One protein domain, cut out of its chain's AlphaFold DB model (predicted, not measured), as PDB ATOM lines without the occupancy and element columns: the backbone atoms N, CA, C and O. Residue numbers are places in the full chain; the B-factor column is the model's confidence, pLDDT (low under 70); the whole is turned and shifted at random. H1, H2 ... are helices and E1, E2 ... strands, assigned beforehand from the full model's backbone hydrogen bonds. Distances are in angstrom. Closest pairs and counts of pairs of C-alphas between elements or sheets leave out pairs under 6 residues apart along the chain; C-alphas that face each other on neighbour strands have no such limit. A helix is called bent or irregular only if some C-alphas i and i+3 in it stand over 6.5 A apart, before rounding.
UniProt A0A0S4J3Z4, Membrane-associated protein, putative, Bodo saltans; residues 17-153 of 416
ATOM      1  N   MET A  17      -3.201  -8.653  17.061       61.69
ATOM      2  CA  MET A  17      -2.013  -7.809  17.220       61.69
ATOM      3  C   MET A  17      -1.505  -7.338  15.854       61.69
ATOM      4  O   MET A  17      -1.056  -8.145  15.041       61.69
ATOM      5  N   CYS A  18      -1.546  -6.029  15.601       62.31
ATOM      6  CA  CYS A  18      -0.921  -5.457  14.406       62.31
ATOM      7  C   CYS A  18       0.580  -5.257  14.650       62.31
ATOM      8  O   CYS A  18       0.972  -4.531  15.565       62.31
ATOM      9  N   ALA A  19       1.427  -5.885  13.830       65.38
ATOM     10  CA  ALA A  19       2.866  -5.630  13.839       65.38
ATOM     11  C   ALA A  19       3.169  -4.191  13.376       65.38
ATOM     12  O   ALA A  19       2.386  -3.598  12.634       65.38
ATOM     13  N   SER A  20       4.315  -3.639  13.795       70.81
ATOM     14  CA  SER A  20       4.792  -2.317  13.352       70.81
ATOM     15  C   SER A  20       4.742  -2.178  11.823       70.81
ATOM     16  O   SER A  20       5.153  -3.088  11.098       70.81
ATOM     17  N   GLY A  21       4.261  -1.035  11.331       78.94
ATOM     18  CA  GLY A  21       4.065  -0.755   9.909       78.94
ATOM     19  C   GLY A  21       2.597  -0.608   9.501       78.94
ATOM     20  O   GLY A  21       1.711  -0.392  10.323       78.94
ATOM     21  N   SER A  22       2.340  -0.683   8.194       80.81
ATOM     22  CA  SER A  22       0.991  -0.548   7.640       80.81
ATOM     23  C   SER A  22       0.337  -1.919   7.460       80.81
ATOM     24  O   SER A  22       0.921  -2.807   6.837       80.81
ATOM     25  N   THR A  23      -0.864  -2.082   8.017       82.19
ATOM     26  CA  THR A  23      -1.706  -3.278   7.888       82.19
ATOM     27  C   THR A  23      -3.021  -2.871   7.243       82.19
ATOM     28  O   THR A  23      -3.665  -1.949   7.732       82.19
ATOM     29  N   ILE A  24      -3.422  -3.549   6.167       85.56
ATOM     30  CA  ILE A  24      -4.652  -3.242   5.427       85.56
ATOM     31  C   ILE A  24      -5.638  -4.403   5.583       85.56
ATOM     32  O   ILE A  24      -5.312  -5.531   5.217       85.56
ATOM     33  N   PHE A  25      -6.840  -4.127   6.088       86.81
ATOM     34  CA  PHE A  25      -7.968  -5.058   6.087       86.81
ATOM     35  C   PHE A  25      -8.878  -4.744   4.910       86.81
ATOM     36  O   PHE A  25      -9.362  -3.621   4.794       86.81
ATOM     37  N   ARG A  26      -9.091  -5.738   4.045       90.25
ATOM     38  CA  ARG A  26      -9.911  -5.612   2.838       90.25
ATOM     39  C   ARG A  26     -11.087  -6.552   2.862       90.25
ATOM     40  O   ARG A  26     -10.893  -7.721   3.192       90.25
ATOM     41  N   ASN A  27     -12.252  -6.063   2.436       89.75
ATOM     42  CA  ASN A  27     -13.469  -6.869   2.300       89.75
ATOM     43  C   ASN A  27     -13.734  -7.703   3.565       89.75
ATOM     44  O   ASN A  27     -14.094  -8.877   3.496       89.75
ATOM     45  N   SER A  28     -13.438  -7.122   4.728       88.75
ATOM     46  CA  SER A  28     -13.447  -7.836   5.997       88.75
ATOM     47  C   SER A  28     -14.763  -7.602   6.711       88.75
ATOM     48  O   SER A  28     -15.169  -6.456   6.877       88.75
ATOM     49  N   GLN A  29     -15.384  -8.674   7.189       91.38
ATOM     50  CA  GLN A  29     -16.560  -8.598   8.044       91.38
ATOM     51  C   GLN A  29     -16.184  -8.992   9.470       91.38
ATOM     52  O   GLN A  29     -15.671 -10.087   9.706       91.38
ATOM     53  N   TRP A  30     -16.439  -8.108  10.427       88.69
ATOM     54  CA  TRP A  30     -16.211  -8.360  11.845       88.69
ATOM     55  C   TRP A  30     -17.536  -8.443  12.569       88.69
ATOM     56  O   TRP A  30     -18.361  -7.544  12.467       88.69
ATOM     57  N   ARG A  31     -17.733  -9.517  13.327       88.25
ATOM     58  CA  ARG A  31     -18.941  -9.729  14.118       88.25
ATOM     59  C   ARG A  31     -18.563  -9.727  15.591       88.25
ATOM     60  O   ARG A  31     -17.928 -10.666  16.057       88.25
ATOM     61  N   ILE A  32     -18.934  -8.671  16.307       85.81
ATOM     62  CA  ILE A  32     -18.634  -8.502  17.729       85.81
ATOM     63  C   ILE A  32     -19.948  -8.589  18.499       85.81
ATOM     64  O   ILE A  32     -20.861  -7.788  18.299       85.81
ATOM     65  N   GLN A  33     -20.059  -9.605  19.352       87.06
ATOM     66  CA  GLN A  33     -21.286  -9.919  20.079       87.06
ATOM     67  C   GLN A  33     -21.010 -10.053  21.574       87.06
ATOM     68  O   GLN A  33     -19.940 -10.528  21.958       87.06
ATOM     69  N   ASN A  34     -21.982  -9.671  22.409       82.81
ATOM     70  CA  ASN A  34     -21.973  -9.885  23.864       82.81
ATOM     71  C   ASN A  34     -20.666  -9.425  24.534       82.81
ATOM     72  O   ASN A  34     -20.116 -10.107  25.398       82.81
ATOM     73  N   SER A  35     -20.132  -8.294  24.074       77.44
ATOM     74  CA  SER A  35     -18.819  -7.794  24.479       77.44
ATOM     75  C   SER A  35     -18.978  -6.522  25.298       77.44
ATOM     76  O   SER A  35     -19.426  -5.496  24.790       77.44
ATOM     77  N   ALA A  36     -18.580  -6.581  26.565       69.88
ATOM     78  CA  ALA A  36     -18.533  -5.429  27.452       69.88
ATOM     79  C   ALA A  36     -17.070  -5.044  27.701       69.88
ATOM     80  O   ALA A  36     -16.424  -5.597  28.587       69.88
ATOM     81  N   LEU A  37     -16.530  -4.109  26.910       64.31
ATOM     82  CA  LEU A  37     -15.213  -3.519  27.184       64.31
ATOM     83  C   LEU A  37     -15.429  -2.318  28.114       64.31
ATOM     84  O   LEU A  37     -15.409  -1.161  27.694       64.31
ATOM     85  N   GLN A  38     -15.700  -2.594  29.391       54.94
ATOM     86  CA  GLN A  38     -15.620  -1.560  30.420       54.94
ATOM     87  C   GLN A  38     -14.140  -1.308  30.707       54.94
ATOM     88  O   GLN A  38     -13.446  -2.202  31.188       54.94
ATOM     89  N   ALA A  39     -13.642  -0.100  30.421       49.53
ATOM     90  CA  ALA A  39     -12.315   0.282  30.890       49.53
ATOM     91  C   ALA A  39     -12.302   0.159  32.424       49.53
ATOM     92  O   ALA A  39     -13.150   0.760  33.093       49.53
ATOM     93  N   PRO A  40     -11.379  -0.619  33.004       46.38
ATOM     94  CA  PRO A  40     -11.327  -0.842  34.427       46.38
ATOM     95  C   PRO A  40     -11.016   0.491  35.082       46.38
ATOM     96  O   PRO A  40     -10.159   1.253  34.620       46.38
ATOM     97  N   ALA A  41     -11.720   0.768  36.173       48.72
ATOM     98  CA  ALA A  41     -11.485   1.930  36.999       48.72
ATOM     99  C   ALA A  41      -9.990   2.005  37.378       48.72
ATOM    100  O   ALA A  41      -9.487   1.239  38.191       48.72
ATOM    101  N   ARG A  42      -9.273   2.933  36.737       49.88
ATOM    102  CA  ARG A  42      -7.962   3.503  37.095       49.88
ATOM    103  C   ARG A  42      -6.731   2.590  37.265       49.88
ATOM    104  O   ARG A  42      -5.650   3.163  37.345       49.88
ATOM    105  N   GLN A  43      -6.806   1.254  37.277       44.91
ATOM    106  CA  GLN A  43      -5.640   0.433  37.682       44.91
ATOM    107  C   GLN A  43      -5.081  -0.594  36.687       44.91
ATOM    108  O   GLN A  43      -3.992  -1.102  36.930       44.91
ATOM    109  N   LEU A  44      -5.715  -0.859  35.541       46.88
ATOM    110  CA  LEU A  44      -5.176  -1.806  34.549       46.88
ATOM    111  C   LEU A  44      -5.161  -1.183  33.152       46.88
ATOM    112  O   LEU A  44      -6.056  -1.399  32.337       46.88
ATOM    113  N   ARG A  45      -4.107  -0.404  32.887       49.88
ATOM    114  CA  ARG A  45      -3.880   0.351  31.642       49.88
ATOM    115  C   ARG A  45      -3.707  -0.525  30.386       49.88
ATOM    116  O   ARG A  45      -3.678   0.021  29.293       49.88
ATOM    117  N   ASP A  46      -3.642  -1.850  30.537       49.78
ATOM    118  CA  ASP A  46      -3.195  -2.780  29.486       49.78
ATOM    119  C   ASP A  46      -4.234  -3.814  29.023       49.78
ATOM    120  O   ASP A  46      -3.867  -4.768  28.337       49.78
ATOM    121  N   SER A  47      -5.505  -3.691  29.417       46.59
ATOM    122  CA  SER A  47      -6.395  -4.862  29.421       46.59
ATOM    123  C   SER A  47      -7.650  -4.841  28.548       46.59
ATOM    124  O   SER A  47      -8.453  -5.727  28.771       46.59
ATOM    125  N   TRP A  48      -7.888  -3.948  27.572       54.53
ATOM    126  CA  TRP A  48      -9.202  -3.977  26.878       54.53
ATOM    127  C   TRP A  48      -9.202  -3.476  25.434       54.53
ATOM    128  O   TRP A  48      -9.701  -2.387  25.185       54.53
ATOM    129  N   ASP A  49      -8.747  -4.310  24.489       56.50
ATOM    130  CA  ASP A  49      -8.827  -4.008  23.054       56.50
ATOM    131  C   ASP A  49      -9.271  -5.242  22.247       56.50
ATOM    132  O   ASP A  49      -8.645  -6.301  22.337       56.50
ATOM    133  N   ALA A  50     -10.325  -5.117  21.429       66.94
ATOM    134  CA  ALA A  50     -10.706  -6.168  20.472       66.94
ATOM    135  C   ALA A  50      -9.626  -6.337  19.385       66.94
ATOM    136  O   ALA A  50      -9.265  -7.449  18.995       66.94
ATOM    137  N   ILE A  51      -9.064  -5.213  18.935       72.38
ATOM    138  CA  ILE A  51      -7.933  -5.150  18.013       72.38
ATOM    139  C   ILE A  51      -6.849  -4.313  18.681       72.38
ATOM    140  O   ILE A  51      -7.039  -3.122  18.915       72.38
ATOM    141  N   ARG A  52      -5.707  -4.929  18.992       72.69
ATOM    142  CA  ARG A  52      -4.591  -4.267  19.670       72.69
ATOM    143  C   ARG A  52      -3.549  -3.842  18.643       72.69
ATOM    144  O   ARG A  52      -2.918  -4.675  17.988       72.69
ATOM    145  N   LEU A  53      -3.344  -2.537  18.497       70.69
ATOM    146  CA  LEU A  53      -2.210  -2.035  17.725       70.69
ATOM    147  C   LEU A  53      -0.899  -2.214  18.496       70.69
ATOM    148  O   LEU A  53      -0.906  -2.474  19.703       70.69
ATOM    149  N   ALA A  54       0.232  -2.099  17.794       71.25
ATOM    150  CA  ALA A  54       1.546  -2.218  18.419       71.25
ATOM    151  C   ALA A  54       1.681  -1.257  19.621       71.25
ATOM    152  O   ALA A  54       0.999  -0.225  19.678       71.25
ATOM    153  N   PRO A  55       2.557  -1.573  20.593       72.31
ATOM    154  CA  PRO A  55       2.795  -0.706  21.741       72.31
ATOM    155  C   PRO A  55       3.082   0.732  21.303       72.31
ATOM    156  O   PRO A  55       3.822   0.943  20.342       72.31
ATOM    157  N   THR A  56       2.536   1.715  22.027       64.44
ATOM    158  CA  THR A  56       2.776   3.151  21.807       64.44
ATOM    159  C   THR A  56       4.201   3.533  22.227       64.44
ATOM    160  O   THR A  56       4.403   4.304  23.161       64.44
ATOM    161  N   SER A  57       5.206   2.951  21.586       73.12
ATOM    162  CA  SER A  57       6.593   3.398  21.673       73.12
ATOM    163  C   SER A  57       6.870   4.330  20.494       73.12
ATOM    164  O   SER A  57       6.382   4.050  19.399       73.12
ATOM    165  N   PRO A  58       7.691   5.385  20.649       68.88
ATOM    166  CA  PRO A  58       8.170   6.192  19.520       68.88
ATOM    167  C   PRO A  58       8.865   5.371  18.426       68.88
ATOM    168  O   PRO A  58       8.921   5.800  17.278       68.88
ATOM    169  N   SER A  59       9.355   4.175  18.765       72.62
ATOM    170  CA  SER A  59       9.983   3.244  17.827       72.62
ATOM    171  C   SER A  59       8.997   2.465  16.951       72.62
ATOM    172  O   SER A  59       9.417   1.827  15.988       72.62
ATOM    173  N   PHE A  60       7.702   2.458  17.282       68.69
ATOM    174  CA  PHE A  60       6.693   1.704  16.543       68.69
ATOM    175  C   PHE A  60       5.673   2.656  15.951       68.69
ATOM    176  O   PHE A  60       5.017   3.393  16.671       68.69
ATOM    177  N   ARG A  61       5.537   2.623  14.623       73.31
ATOM    178  CA  ARG A  61       4.475   3.332  13.914       73.31
ATOM    179  C   ARG A  61       3.561   2.314  13.268       73.31
ATOM    180  O   ARG A  61       3.985   1.648  12.323       73.31
ATOM    181  N   THR A  62       2.339   2.166  13.777       75.75
ATOM    182  CA  THR A  62       1.333   1.344  13.096       75.75
ATOM    183  C   THR A  62       0.308   2.181  12.368       75.75
ATOM    184  O   THR A  62      -0.164   3.210  12.849       75.75
ATOM    185  N   THR A  63      -0.032   1.723  11.172       78.62
ATOM    186  CA  THR A  63      -1.084   2.308  10.357       78.62
ATOM    187  C   THR A  63      -2.057   1.207   9.985       78.62
ATOM    188  O   THR A  63      -1.764   0.379   9.125       78.62
ATOM    189  N   LEU A  64      -3.204   1.184  10.647       84.19
ATOM    190  CA  LEU A  64      -4.302   0.294  10.318       84.19
ATOM    191  C   LEU A  64      -5.141   0.938   9.215       84.19
ATOM    192  O   LEU A  64      -5.682   2.016   9.415       84.19
ATOM    193  N   GLN A  65      -5.252   0.299   8.060       85.75
ATOM    194  CA  GLN A  65      -6.077   0.763   6.950       85.75
ATOM    195  C   GLN A  65      -7.263  -0.183   6.778       85.75
ATOM    196  O   GLN A  65      -7.084  -1.396   6.692       85.75
ATOM    197  N   LEU A  66      -8.470   0.365   6.749       86.69
ATOM    198  CA  LEU A  66      -9.719  -0.369   6.579       86.69
ATOM    199  C   LEU A  66     -10.293  -0.027   5.215       86.69
ATOM    200  O   LEU A  66     -10.540   1.138   4.921       86.69
ATOM    201  N   ASP A  67     -10.483  -1.039   4.386       88.06
ATOM    202  CA  ASP A  67     -10.968  -0.895   3.023       88.06
ATOM    203  C   ASP A  67     -12.124  -1.877   2.806       88.06
ATOM    204  O   ASP A  67     -11.952  -3.095   2.833       88.06
ATOM    205  N   ASN A  68     -13.328  -1.337   2.655       87.25
ATOM    206  CA  ASN A  68     -14.573  -2.066   2.493       87.25
ATOM    207  C   ASN A  68     -14.788  -3.041   3.658       87.25
ATOM    208  O   ASN A  68     -15.012  -4.242   3.486       87.25
ATOM    209  N   ALA A  69     -14.607  -2.523   4.873       89.38
ATOM    210  CA  ALA A  69     -14.791  -3.277   6.097       89.38
ATOM    211  C   ALA A  69     -16.225  -3.100   6.608       89.38
ATOM    212  O   ALA A  69     -16.735  -1.980   6.690       89.38
ATOM    213  N   SER A  70     -16.855  -4.209   6.988       90.38
ATOM    214  CA  SER A  70     -18.145  -4.224   7.668       90.38
ATOM    215  C   SER A  70     -17.973  -4.671   9.115       90.38
ATOM    216  O   SER A  70     -17.284  -5.647   9.404       90.38
ATOM    217  N   VAL A  71     -18.582  -3.948  10.047       89.75
ATOM    218  CA  VAL A  71     -18.515  -4.233  11.481       89.75
ATOM    219  C   VAL A  71     -19.932  -4.383  11.999       89.75
ATOM    220  O   VAL A  71     -20.730  -3.462  11.898       89.75
ATOM    221  N   TYR A  72     -20.244  -5.550  12.543       89.38
ATOM    222  CA  TYR A  72     -21.533  -5.887  13.118       89.38
ATOM    223  C   TYR A  72     -21.422  -5.930  14.642       89.38
ATOM    224  O   TYR A  72     -20.677  -6.754  15.181       89.38
ATOM    225  N   LEU A  73     -22.160  -5.059  15.326       86.69
ATOM    226  CA  LEU A  73     -22.172  -4.928  16.781       86.69
ATOM    227  C   LEU A  73     -23.511  -5.400  17.356       86.69
ATOM    228  O   LEU A  73     -24.565  -4.858  17.025       86.69
ATOM    229  N   GLN A  74     -23.478  -6.376  18.264       87.50
ATOM    230  CA  GLN A  74     -24.674  -6.864  18.956       87.50
ATOM    231  C   GLN A  74     -24.440  -6.986  20.457       87.50
ATOM    232  O   GLN A  74     -23.559  -7.730  20.887       87.50
ATOM    233  N   ASN A  75     -25.273  -6.307  21.254       82.44
ATOM    234  CA  ASN A  75     -25.176  -6.314  22.715       82.44
ATOM    235  C   ASN A  75     -23.753  -5.948  23.186       82.44
ATOM    236  O   ASN A  75     -23.091  -6.726  23.878       82.44
ATOM    237  N   THR A  76     -23.242  -4.807  22.704       77.94
ATOM    238  CA  THR A  76     -21.900  -4.326  23.050       77.94
ATOM    239  C   THR A  76     -21.968  -3.074  23.913       77.94
ATOM    240  O   THR A  76     -22.707  -2.138  23.615       77.94
ATOM    241  N   SER A  77     -21.174  -3.038  24.983       72.88
ATOM    242  CA  SER A  77     -20.997  -1.840  25.806       72.88
ATOM    243  C   SER A  77     -19.542  -1.397  25.718       72.88
ATOM    244  O   SER A  77     -18.658  -1.998  26.336       72.88
ATOM    245  N   PHE A  78     -19.293  -0.362  24.924       70.00
ATOM    246  CA  PHE A  78     -17.971   0.224  24.723       70.00
ATOM    247  C   PHE A  78     -17.954   1.633  25.306       70.00
ATOM    248  O   PHE A  78     -18.980   2.297  25.359       70.00
ATOM    249  N   ILE A  79     -16.801   2.125  25.750       62.41
ATOM    250  CA  ILE A  79     -16.709   3.518  26.225       62.41
ATOM    251  C   ILE A  79     -16.544   4.465  25.036       62.41
ATOM    252  O   ILE A  79     -17.077   5.566  25.020       62.41
ATOM    253  N   ASN A  80     -15.819   4.034  24.010       64.25
ATOM    254  CA  ASN A  80     -15.592   4.796  22.791       64.25
ATOM    255  C   ASN A  80     -15.140   3.860  21.666       64.25
ATOM    256  O   ASN A  80     -14.734   2.725  21.911       64.25
ATOM    257  N   PHE A  81     -15.118   4.348  20.430       63.62
ATOM    258  CA  PHE A  81     -14.551   3.587  19.316       63.62
ATOM    259  C   PHE A  81     -13.076   3.201  19.527       63.62
ATOM    260  O   PHE A  81     -12.641   2.144  19.079       63.62
ATOM    261  N   ARG A  82     -12.308   4.016  20.269       63.38
ATOM    262  CA  ARG A  82     -10.931   3.673  20.672       63.38
ATOM    263  C   ARG A  82     -10.851   2.378  21.482       63.38
ATOM    264  O   ARG A  82      -9.831   1.720  21.423       63.38
ATOM    265  N   SER A  83     -11.894   1.983  22.204       65.94
ATOM    266  CA  SER A  83     -11.897   0.702  22.921       65.94
ATOM    267  C   SER A  83     -12.011  -0.501  21.977       65.94
ATOM    268  O   SER A  83     -11.592  -1.601  22.321       65.94
ATOM    269  N   LEU A  84     -12.513  -0.300  20.753       73.69
ATOM    270  CA  LEU A  84     -12.485  -1.329  19.714       73.69
ATOM    271  C   LEU A  84     -11.079  -1.463  19.112       73.69
ATOM    272  O   LEU A  84     -10.621  -2.579  18.860       73.69
ATOM    273  N   PHE A  85     -10.386  -0.331  18.946       72.12
ATOM    274  CA  PHE A  85      -9.012  -0.265  18.457       72.12
ATOM    275  C   PHE A  85      -8.040   0.279  19.495       72.12
ATOM    276  O   PHE A  85      -7.767   1.482  19.585       72.12
ATOM    277  N   GLY A  86      -7.454  -0.659  20.216       67.44
ATOM    278  CA  GLY A  86      -6.454  -0.398  21.218       67.44
ATOM    279  C   GLY A  86      -5.322   0.468  20.758       67.44
ATOM    280  O   GLY A  86      -4.743   0.238  19.695       67.44
ATOM    281  N   ASN A  87      -4.970   1.432  21.605       68.56
ATOM    282  CA  ASN A  87      -3.839   2.319  21.381       68.56
ATOM    283  C   ASN A  87      -3.908   3.131  20.075       68.56
ATOM    284  O   ASN A  87      -2.880   3.672  19.669       68.56
ATOM    285  N   VAL A  88      -5.075   3.265  19.426       70.12
ATOM    286  CA  VAL A  88      -5.245   4.193  18.298       70.12
ATOM    287  C   VAL A  88      -5.264   5.623  18.808       70.12
ATOM    288  O   VAL A  88      -6.167   6.054  19.533       70.12
ATOM    289  N   ALA A  89      -4.295   6.401  18.349       65.31
ATOM    290  CA  ALA A  89      -4.328   7.834  18.500       65.31
ATOM    291  C   ALA A  89      -5.066   8.432  17.298       65.31
ATOM    292  O   ALA A  89      -4.541   8.546  16.194       65.31
ATOM    293  N   ILE A  90      -6.328   8.803  17.519       59.31
ATOM    294  CA  ILE A  90      -7.077   9.615  16.551       59.31
ATOM    295  C   ILE A  90      -6.326  10.947  16.416       59.31
ATOM    296  O   ILE A  90      -6.043  11.551  17.461       59.31
ATOM    297  N   PRO A  91      -5.985  11.408  15.200       54.19
ATOM    298  CA  PRO A  91      -5.378  12.715  14.996       54.19
ATOM    299  C   PRO A  91      -6.346  13.795  15.491       54.19
ATOM    300  O   PRO A  91      -7.304  14.170  14.828       54.19
ATOM    301  N   LEU A  92      -6.140  14.259  16.721       52.00
ATOM    302  CA  LEU A  92      -6.909  15.346  17.302       52.00
ATOM    303  C   LEU A  92      -6.275  16.654  16.821       52.00
ATOM    304  O   LEU A  92      -5.319  17.126  17.424       52.00
ATOM    305  N   ARG A  93      -6.804  17.220  15.729       48.16
ATOM    306  CA  ARG A  93      -6.615  18.619  15.275       48.16
ATOM    307  C   ARG A  93      -5.208  19.131  14.955       48.16
ATOM    308  O   ARG A  93      -5.113  20.214  14.393       48.16
ATOM    309  N   PHE A  94      -4.148  18.384  15.223       51.47
ATOM    310  CA  PHE A  94      -2.772  18.803  14.958       51.47
ATOM    311  C   PHE A  94      -1.984  17.660  14.314       51.47
ATOM    312  O   PHE A  94      -2.350  16.499  14.539       51.47
ATOM    313  N   PRO A  95      -0.905  17.948  13.552       52.59
ATOM    314  CA  PRO A  95       0.074  16.957  13.107       52.59
ATOM    315  C   PRO A  95       0.813  16.407  14.332       52.59
ATOM    316  O   PRO A  95       1.955  16.726  14.638       52.59
ATOM    317  N   SER A  96       0.090  15.620  15.110       50.44
ATOM    318  CA  SER A  96       0.601  14.885  16.236       50.44
ATOM    319  C   SER A  96       1.412  13.727  15.672       50.44
ATOM    320  O   SER A  96       0.960  13.035  14.758       50.44
ATOM    321  N   THR A  97       2.605  13.506  16.223       57.94
ATOM    322  CA  THR A  97       3.488  12.354  15.978       57.94
ATOM    323  C   THR A  97       2.886  11.064  16.546       57.94
ATOM    324  O   THR A  97       3.523  10.292  17.261       57.94
ATOM    325  N   ASN A  98       1.606  10.846  16.264       63.44
ATOM    326  CA  ASN A  98       0.810   9.753  16.763       63.44
ATOM    327  C   ASN A  98       1.358   8.440  16.211       63.44
ATOM    328  O   ASN A  98       1.315   8.171  15.013       63.44
ATOM    329  N   ASN A  99       1.869   7.617  17.122       68.06
ATOM    330  CA  ASN A  99       2.560   6.376  16.789       68.06
ATOM    331  C   ASN A  99       1.622   5.249  16.332       68.06
ATOM    332  O   ASN A  99       2.088   4.225  15.865       68.06
ATOM    333  N   ASN A 100       0.306   5.435  16.367       74.38
ATOM    334  CA  ASN A 100      -0.659   4.432  15.934       74.38
ATOM    335  C   ASN A 100      -1.883   5.135  15.347       74.38
ATOM    336  O   ASN A 100      -2.584   5.851  16.064       74.38
ATOM    337  N   VAL A 101      -2.143   4.927  14.061       76.31
ATOM    338  CA  VAL A 101      -3.231   5.588  13.332       76.31
ATOM    339  C   VAL A 101      -4.110   4.529  12.676       76.31
ATOM    340  O   VAL A 101      -3.596   3.583  12.084       76.31
ATOM    341  N   ALA A 102      -5.430   4.688  12.769       78.38
ATOM    342  CA  ALA A 102      -6.398   3.898  12.015       78.38
ATOM    343  C   ALA A 102      -7.088   4.785  10.975       78.38
ATOM    344  O   ALA A 102      -7.490   5.901  11.293       78.38
ATOM    345  N   LEU A 103      -7.185   4.295   9.744       79.19
ATOM    346  CA  LEU A 103      -7.612   5.033   8.562       79.19
ATOM    347  C   LEU A 103      -8.646   4.205   7.802       79.19
ATOM    348  O   LEU A 103      -8.408   3.028   7.541       79.19
ATOM    349  N   ALA A 104      -9.760   4.812   7.411       80.06
ATOM    350  CA  ALA A 104     -10.700   4.209   6.471       80.06
ATOM    351  C   ALA A 104     -10.370   4.693   5.051       80.06
ATOM    352  O   ALA A 104     -10.356   5.896   4.796       80.06
ATOM    353  N   LEU A 105     -10.059   3.766   4.143       81.19
ATOM    354  CA  LEU A 105      -9.780   4.046   2.728       81.19
ATOM    355  C   LEU A 105     -11.054   4.074   1.878       81.19
ATOM    356  O   LEU A 105     -11.084   4.696   0.820       81.19
ATOM    357  N   SER A 106     -12.105   3.407   2.338       84.50
ATOM    358  CA  SER A 106     -13.409   3.342   1.685       84.50
ATOM    359  C   SER A 106     -14.512   3.256   2.748       84.50
ATOM    360  O   SER A 106     -14.191   3.123   3.937       84.50
ATOM    361  N   PRO A 107     -15.797   3.400   2.367       84.06
ATOM    362  CA  PRO A 107     -16.890   3.448   3.326       84.06
ATOM    363  C   PRO A 107     -16.897   2.236   4.260       84.06
ATOM    364  O   PRO A 107     -16.993   1.089   3.828       84.06
ATOM    365  N   LEU A 108     -16.789   2.502   5.560       84.81
ATOM    366  CA  LEU A 108     -16.959   1.508   6.604       84.81
ATOM    367  C   LEU A 108     -18.460   1.284   6.814       84.81
ATOM    368  O   LEU A 108     -19.213   2.233   7.039       84.81
ATOM    369  N   HIS A 109     -18.893   0.030   6.746       89.00
ATOM    370  CA  HIS A 109     -20.282  -0.360   6.975       89.00
ATOM    371  C   HIS A 109     -20.452  -0.812   8.426       89.00
ATOM    372  O   HIS A 109     -20.038  -1.908   8.793       89.00
ATOM    373  N   LEU A 110     -21.041   0.023   9.275       87.38
ATOM    374  CA  LEU A 110     -21.291  -0.301  10.677       87.38
ATOM    375  C   LEU A 110     -22.749  -0.726  10.864       87.38
ATOM    376  O   LEU A 110     -23.650   0.103  10.821       87.38
ATOM    377  N   ALA A 111     -22.980  -2.014  11.085       87.19
ATOM    378  CA  ALA A 111     -24.290  -2.557  11.413       87.19
ATOM    379  C   ALA A 111     -24.418  -2.718  12.932       87.19
ATOM    380  O   ALA A 111     -23.555  -3.303  13.591       87.19
ATOM    381  N   VAL A 112     -25.487  -2.182  13.502       85.06
ATOM    382  CA  VAL A 112     -25.743  -2.175  14.941       85.06
ATOM    383  C   VAL A 112     -27.065  -2.882  15.185       85.06
ATOM    384  O   VAL A 112     -28.077  -2.515  14.604       85.06
ATOM    385  N   PHE A 113     -27.084  -3.880  16.068       82.62
ATOM    386  CA  PHE A 113     -28.305  -4.652  16.313       82.62
ATOM    387  C   PHE A 113     -29.459  -3.772  16.813       82.62
ATOM    388  O   PHE A 113     -30.555  -3.831  16.280       82.62
ATOM    389  N   SER A 114     -29.204  -2.911  17.802       80.56
ATOM    390  CA  SER A 114     -30.171  -1.908  18.250       80.56
ATOM    391  C   SER A 114     -29.472  -0.705  18.873       80.56
ATOM    392  O   SER A 114     -28.534  -0.885  19.662       80.56
ATOM    393  N   CYS A 115     -29.960   0.508  18.586       73.62
ATOM    394  CA  CYS A 115     -29.477   1.755  19.193       73.62
ATOM    395  C   CYS A 115     -29.592   1.754  20.728       73.62
ATOM    396  O   CYS A 115     -28.777   2.369  21.405       73.62
ATOM    397  N   ALA A 116     -30.585   1.052  21.287       72.94
ATOM    398  CA  ALA A 116     -30.778   0.943  22.734       72.94
ATOM    399  C   ALA A 116     -29.845  -0.084  23.397       72.94
ATOM    400  O   ALA A 116     -29.753  -0.130  24.617       72.94
ATOM    401  N   SER A 117     -29.176  -0.930  22.608       68.56
ATOM    402  CA  SER A 117     -28.292  -1.995  23.108       68.56
ATOM    403  C   SER A 117     -26.804  -1.679  22.951       68.56
ATOM    404  O   SER A 117     -25.967  -2.456  23.402       68.56
ATOM    405  N   ASN A 118     -26.471  -0.557  22.302       65.31
ATOM    406  CA  ASN A 118     -25.098  -0.148  22.038       65.31
ATOM    407  C   ASN A 118     -24.919   1.319  22.426       65.31
ATOM    408  O   ASN A 118     -25.309   2.227  21.692       65.31
ATOM    409  N   PHE A 119     -24.309   1.538  23.586       64.69
ATOM    410  CA  PHE A 119     -23.971   2.867  24.085       64.69
ATOM    411  C   PHE A 119     -22.463   3.063  24.049       64.69
ATOM    412  O   PHE A 119     -21.724   2.141  24.399       64.69
ATOM    413  N   TRP A 120     -22.026   4.267  23.675       67.50
ATOM    414  CA  TRP A 120     -20.658   4.738  23.894       67.50
ATOM    415  C   TRP A 120     -20.680   5.832  24.949       67.50
ATOM    416  O   TRP A 120     -21.291   6.874  24.731       67.50
ATOM    417  N   ASP A 121     -20.066   5.576  26.106       65.31
ATOM    418  CA  ASP A 121     -20.048   6.510  27.246       65.31
ATOM    419  C   ASP A 121     -21.463   6.992  27.639       65.31
ATOM    420  O   ASP A 121     -21.726   8.178  27.826       65.31
ATOM    421  N   ASN A 122     -22.419   6.054  27.679       67.81
ATOM    422  CA  ASN A 122     -23.848   6.310  27.922       67.81
ATOM    423  C   ASN A 122     -24.516   7.285  26.926       67.81
ATOM    424  O   ASN A 122     -25.614   7.778  27.183       67.81
ATOM    425  N   ALA A 123     -23.884   7.553  25.783       67.75
ATOM    426  CA  ALA A 123     -24.405   8.382  24.707       67.75
ATOM    427  C   ALA A 123     -24.563   7.568  23.404       67.75
ATOM    428  O   ALA A 123     -23.931   6.517  23.233       67.75
ATOM    429  N   PRO A 124     -25.416   8.026  22.467       66.88
ATOM    430  CA  PRO A 124     -25.558   7.375  21.170       66.88
ATOM    431  C   PRO A 124     -24.266   7.401  20.357       66.88
ATOM    432  O   PRO A 124     -23.539   8.401  20.335       66.88
ATOM    433  N   LEU A 125     -24.053   6.318  19.605       70.19
ATOM    434  CA  LEU A 125     -22.914   6.097  18.708       70.19
ATOM    435  C   LEU A 125     -22.614   7.294  17.797       70.19
ATOM    436  O   LEU A 125     -21.455   7.650  17.582       70.19
ATOM    437  N   ILE A 126     -23.674   7.943  17.302       69.75
ATOM    438  CA  ILE A 126     -23.602   9.059  16.358       69.75
ATOM    439  C   ILE A 126     -22.689  10.192  16.834       69.75
ATOM    440  O   ILE A 126     -21.971  10.779  16.025       69.75
ATOM    441  N   LYS A 127     -22.637  10.451  18.147       69.62
ATOM    442  CA  LYS A 127     -21.876  11.558  18.744       69.62
ATOM    443  C   LYS A 127     -20.363  11.407  18.560       69.62
ATOM    444  O   LYS A 127     -19.636  12.396  18.588       69.62
ATOM    445  N   TYR A 128     -19.904  10.177  18.357       68.69
ATOM    446  CA  TYR A 128     -18.492   9.821  18.241       68.69
ATOM    447  C   TYR A 128     -18.109   9.375  16.826       68.69
ATOM    448  O   TYR A 128     -16.960   9.020  16.588       68.69
ATOM    449  N   THR A 129     -19.037   9.394  15.865       68.44
ATOM    450  CA  THR A 129     -18.732   9.048  14.465       68.44
ATOM    451  C   THR A 129     -17.677   9.978  13.869       68.44
ATOM    452  O   THR A 129     -16.825   9.545  13.107       68.44
ATOM    453  N   ASN A 130     -17.624  11.241  14.287       64.50
ATOM    454  CA  ASN A 130     -16.579  12.185  13.884       64.50
ATOM    455  C   ASN A 130     -15.143  11.726  14.218       64.50
ATOM    456  O   ASN A 130     -14.210  12.124  13.532       64.50
ATOM    457  N   GLN A 131     -14.951  10.883  15.235       65.75
ATOM    458  CA  GLN A 131     -13.648  10.324  15.624       65.75
ATOM    459  C   GLN A 131     -13.149   9.225  14.677       65.75
ATOM    460  O   GLN A 131     -11.969   8.889  14.664       65.75
ATOM    461  N   LEU A 132     -14.076   8.671  13.907       61.75
ATOM    462  CA  LEU A 132     -13.945   7.554  12.979       61.75
ATOM    463  C   LEU A 132     -13.640   8.023  11.545       61.75
ATOM    464  O   LEU A 132     -13.214   7.243  10.702       61.75
ATOM    465  N   LEU A 133     -13.903   9.305  11.285       62.03
ATOM    466  CA  LEU A 133     -14.169   9.872   9.966       62.03
ATOM    467  C   LEU A 133     -13.119  10.887   9.504       62.03
ATOM    468  O   LEU A 133     -13.392  11.672   8.600       62.03
ATOM    469  N   TRP A 134     -11.943  10.935  10.137       60.88
ATOM    470  CA  TRP A 134     -10.890  11.861   9.714       60.88
ATOM    471  C   TRP A 134     -10.180  11.316   8.469       60.88
ATOM    472  O   TRP A 134      -9.514  10.281   8.566       60.88
ATOM    473  N   PRO A 135     -10.316  11.972   7.301       51.53
ATOM    474  CA  PRO A 135      -9.562  11.598   6.113       51.53
ATOM    475  C   PRO A 135      -8.064  11.889   6.305       51.53
ATOM    476  O   PRO A 135      -7.659  12.795   7.029       51.53
ATOM    477  N   THR A 136      -7.236  11.086   5.643       52.50
ATOM    478  CA  THR A 136      -5.763  11.132   5.678       52.50
ATOM    479  C   THR A 136      -5.145  12.301   4.932       52.50
ATOM    480  O   THR A 136      -3.946  12.542   5.066       52.50
ATOM    481  N   THR A 137      -5.909  12.980   4.083       53.31
ATOM    482  CA  THR A 137      -5.393  14.069   3.261       53.31
ATOM    483  C   THR A 137      -5.298  15.325   4.115       53.31
ATOM    484  O   THR A 137      -6.294  15.753   4.694       53.31
ATOM    485  N   ALA A 138      -4.087  15.873   4.196       53.78
ATOM    486  CA  ALA A 138      -3.582  16.795   5.211       53.78
ATOM    487  C   ALA A 138      -4.374  18.098   5.468       53.78
ATOM    488  O   ALA A 138      -4.043  18.796   6.420       53.78
ATOM    489  N   ASP A 139      -5.434  18.401   4.711       52.66
ATOM    490  CA  ASP A 139      -6.030  19.742   4.691       52.66
ATOM    491  C   ASP A 139      -7.502  19.836   5.113       52.66
ATOM    492  O   ASP A 139      -8.012  20.938   5.318       52.66
ATOM    493  N   SER A 140      -8.222  18.727   5.308       54.38
ATOM    494  CA  SER A 140      -9.626  18.815   5.726       54.38
ATOM    495  C   SER A 140      -9.768  18.597   7.229       54.38
ATOM    496  O   SER A 140      -9.863  17.473   7.716       54.38
ATOM    497  N   SER A 141      -9.860  19.701   7.972       58.97
ATOM    498  CA  SER A 141     -10.310  19.722   9.377       58.97
ATOM    499  C   SER A 141     -11.757  19.227   9.574       58.97
ATOM    500  O   SER A 141     -12.252  19.151  10.704       58.97
ATOM    501  N   THR A 142     -12.445  18.892   8.482       63.94
ATOM    502  CA  THR A 142     -13.809  18.383   8.436       63.94
ATOM    503  C   THR A 142     -13.817  16.855   8.373       63.94
ATOM    504  O   THR A 142     -13.171  16.234   7.530       63.94
ATOM    505  N   ALA A 143     -14.571  16.230   9.282       66.75
ATOM    506  CA  ALA A 143     -14.835  14.797   9.231       66.75
ATOM    507  C   ALA A 143     -15.606  14.463   7.942       66.75
ATOM    508  O   ALA A 143     -16.620  15.099   7.649       66.75
ATOM    509  N   ASN A 144     -15.143  13.471   7.179       72.62
ATOM    510  CA  ASN A 144     -15.819  13.053   5.958       72.62
ATOM    511  C   ASN A 144     -16.857  11.969   6.263       72.62
ATOM    512  O   ASN A 144     -16.554  10.779   6.238       72.62
ATOM    513  N   TYR A 145     -18.100  12.379   6.511       72.81
ATOM    514  CA  TYR A 145     -19.210  11.473   6.818       72.81
ATOM    515  C   TYR A 145     -19.540  10.466   5.706       72.81
ATOM    516  O   TYR A 145     -20.183   9.462   5.997       72.81
ATOM    517  N   SER A 146     -19.057  10.651   4.469       75.44
ATOM    518  CA  SER A 146     -19.256   9.665   3.397       75.44
ATOM    519  C   SER A 146     -18.481   8.358   3.621       75.44
ATOM    520  O   SER A 146     -18.757   7.365   2.953       75.44
ATOM    521  N   LEU A 147     -17.495   8.348   4.526       76.12
ATOM    522  CA  LEU A 147     -16.664   7.178   4.827       76.12
ATOM    523  C   LEU A 147     -17.275   6.249   5.884       76.12
ATOM    524  O   LEU A 147     -16.679   5.221   6.194       76.12
ATOM    525  N   LEU A 148     -18.441   6.573   6.444       82.06
ATOM    526  CA  LEU A 148     -19.133   5.713   7.398       82.06
ATOM    527  C   LEU A 148     -20.606   5.635   7.034       82.06
ATOM    528  O   LEU A 148     -21.321   6.631   7.054       82.06
ATOM    529  N   THR A 149     -21.068   4.422   6.774       83.19
ATOM    530  CA  THR A 149     -22.495   4.129   6.664       83.19
ATOM    531  C   THR A 149     -22.897   3.322   7.885       83.19
ATOM    532  O   THR A 149     -22.212   2.369   8.256       83.19
ATOM    533  N   MET A 150     -23.971   3.735   8.553       82.44
ATOM    534  CA  MET A 150     -24.470   3.056   9.744       82.44
ATOM    535  C   MET A 150     -25.864   2.504   9.466       82.44
ATOM    536  O   MET A 150     -26.723   3.244   8.995       82.44
ATOM    537  N   HIS A 151     -26.068   1.223   9.754       85.12
ATOM    538  CA  HIS A 151     -27.350   0.536   9.632       85.12
ATOM    539  C   HIS A 151     -27.774  -0.008  10.996       85.12
ATOM    540  O   HIS A 151     -26.921  -0.460  11.766       85.12
ATOM    541  N   VAL A 152     -29.071   0.031  11.295       85.00
ATOM    542  CA  VAL A 152     -29.641  -0.532  12.524       85.00
ATOM    543  C   VAL A 152     -30.595  -1.652  12.142       85.00
ATOM    544  O   VAL A 152     -31.493  -1.443  11.335       85.00
ATOM    545  N   ASP A 153     -30.385  -2.839  12.703       82.56
ATOM    546  CA  ASP A 153     -31.182  -4.016  12.339       82.56
ATOM    547  C   ASP A 153     -32.548  -4.028  13.044       82.56
ATOM    548  O   ASP A 153     -33.550  -4.398  12.437       82.56
TER     549      ASP A 153
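Overview. This is residues 17 to 153 of the 416 residues of the protein "Membrane-associated protein, putative" of Bodo saltans (UniProt A0A0S4J3Z4). With little regular structure, the chain winds in stacked turns, a short solenoid whose parallel sheets, E2 E4 E6 E7 and E1 E3 E5, make a V with H1 and H2 inside. The printed part has 137 residues, 48 in named elements, ordered E1 E2 E3 E4 H1 E5 E6 H2 E7: class mixed. It is compact, radius of gyration of the C-alphas 14.6 A, spanning 39 by 38 by 27 A.

Arrangement. E2, residues 29 to 33, neighbours E4, 70 to 74 (N 30 and O 70, 2.8 A); then come E6, 108 to 112 (N 71 and O 109, 2.8 A), and E7, 148 to 152 (N 110 and O 149, 2.8 A). E1, residues 21 to 26, runs on into E2 at 90 degrees. E3, 62 to 67, lies between E1 and E5, 100 to 104 (N 23 and O 63, N 64 and O 101, both 2.8 A). H2, 125 to 131, irregular with C-alphas 127 and 130 7.2 A apart, only grazes the larger sheet; 1 of 3 O i to N i+4 and 3 of 4 O i to N i+3 pairs are within range. E6, H2 and E7 make a strand-helix-strand unit, parallel strands joined through a helix, its crossover right-handed. H1, 81 to 84, is close but not clearly touching H2 (C-alphas 81 and 128, 7.5 A).

Along the chain. E1, 16.4 A, begins at (4.065, -0.755, 9.909); E7 ends at (-29.641, -0.532, 12.524).

Size, cuts and confidence. The printed part has no cut. The longest link, E2 to E3, has 28 residues. In 65 residues, among them 36 to 50, pLDDT is under 70.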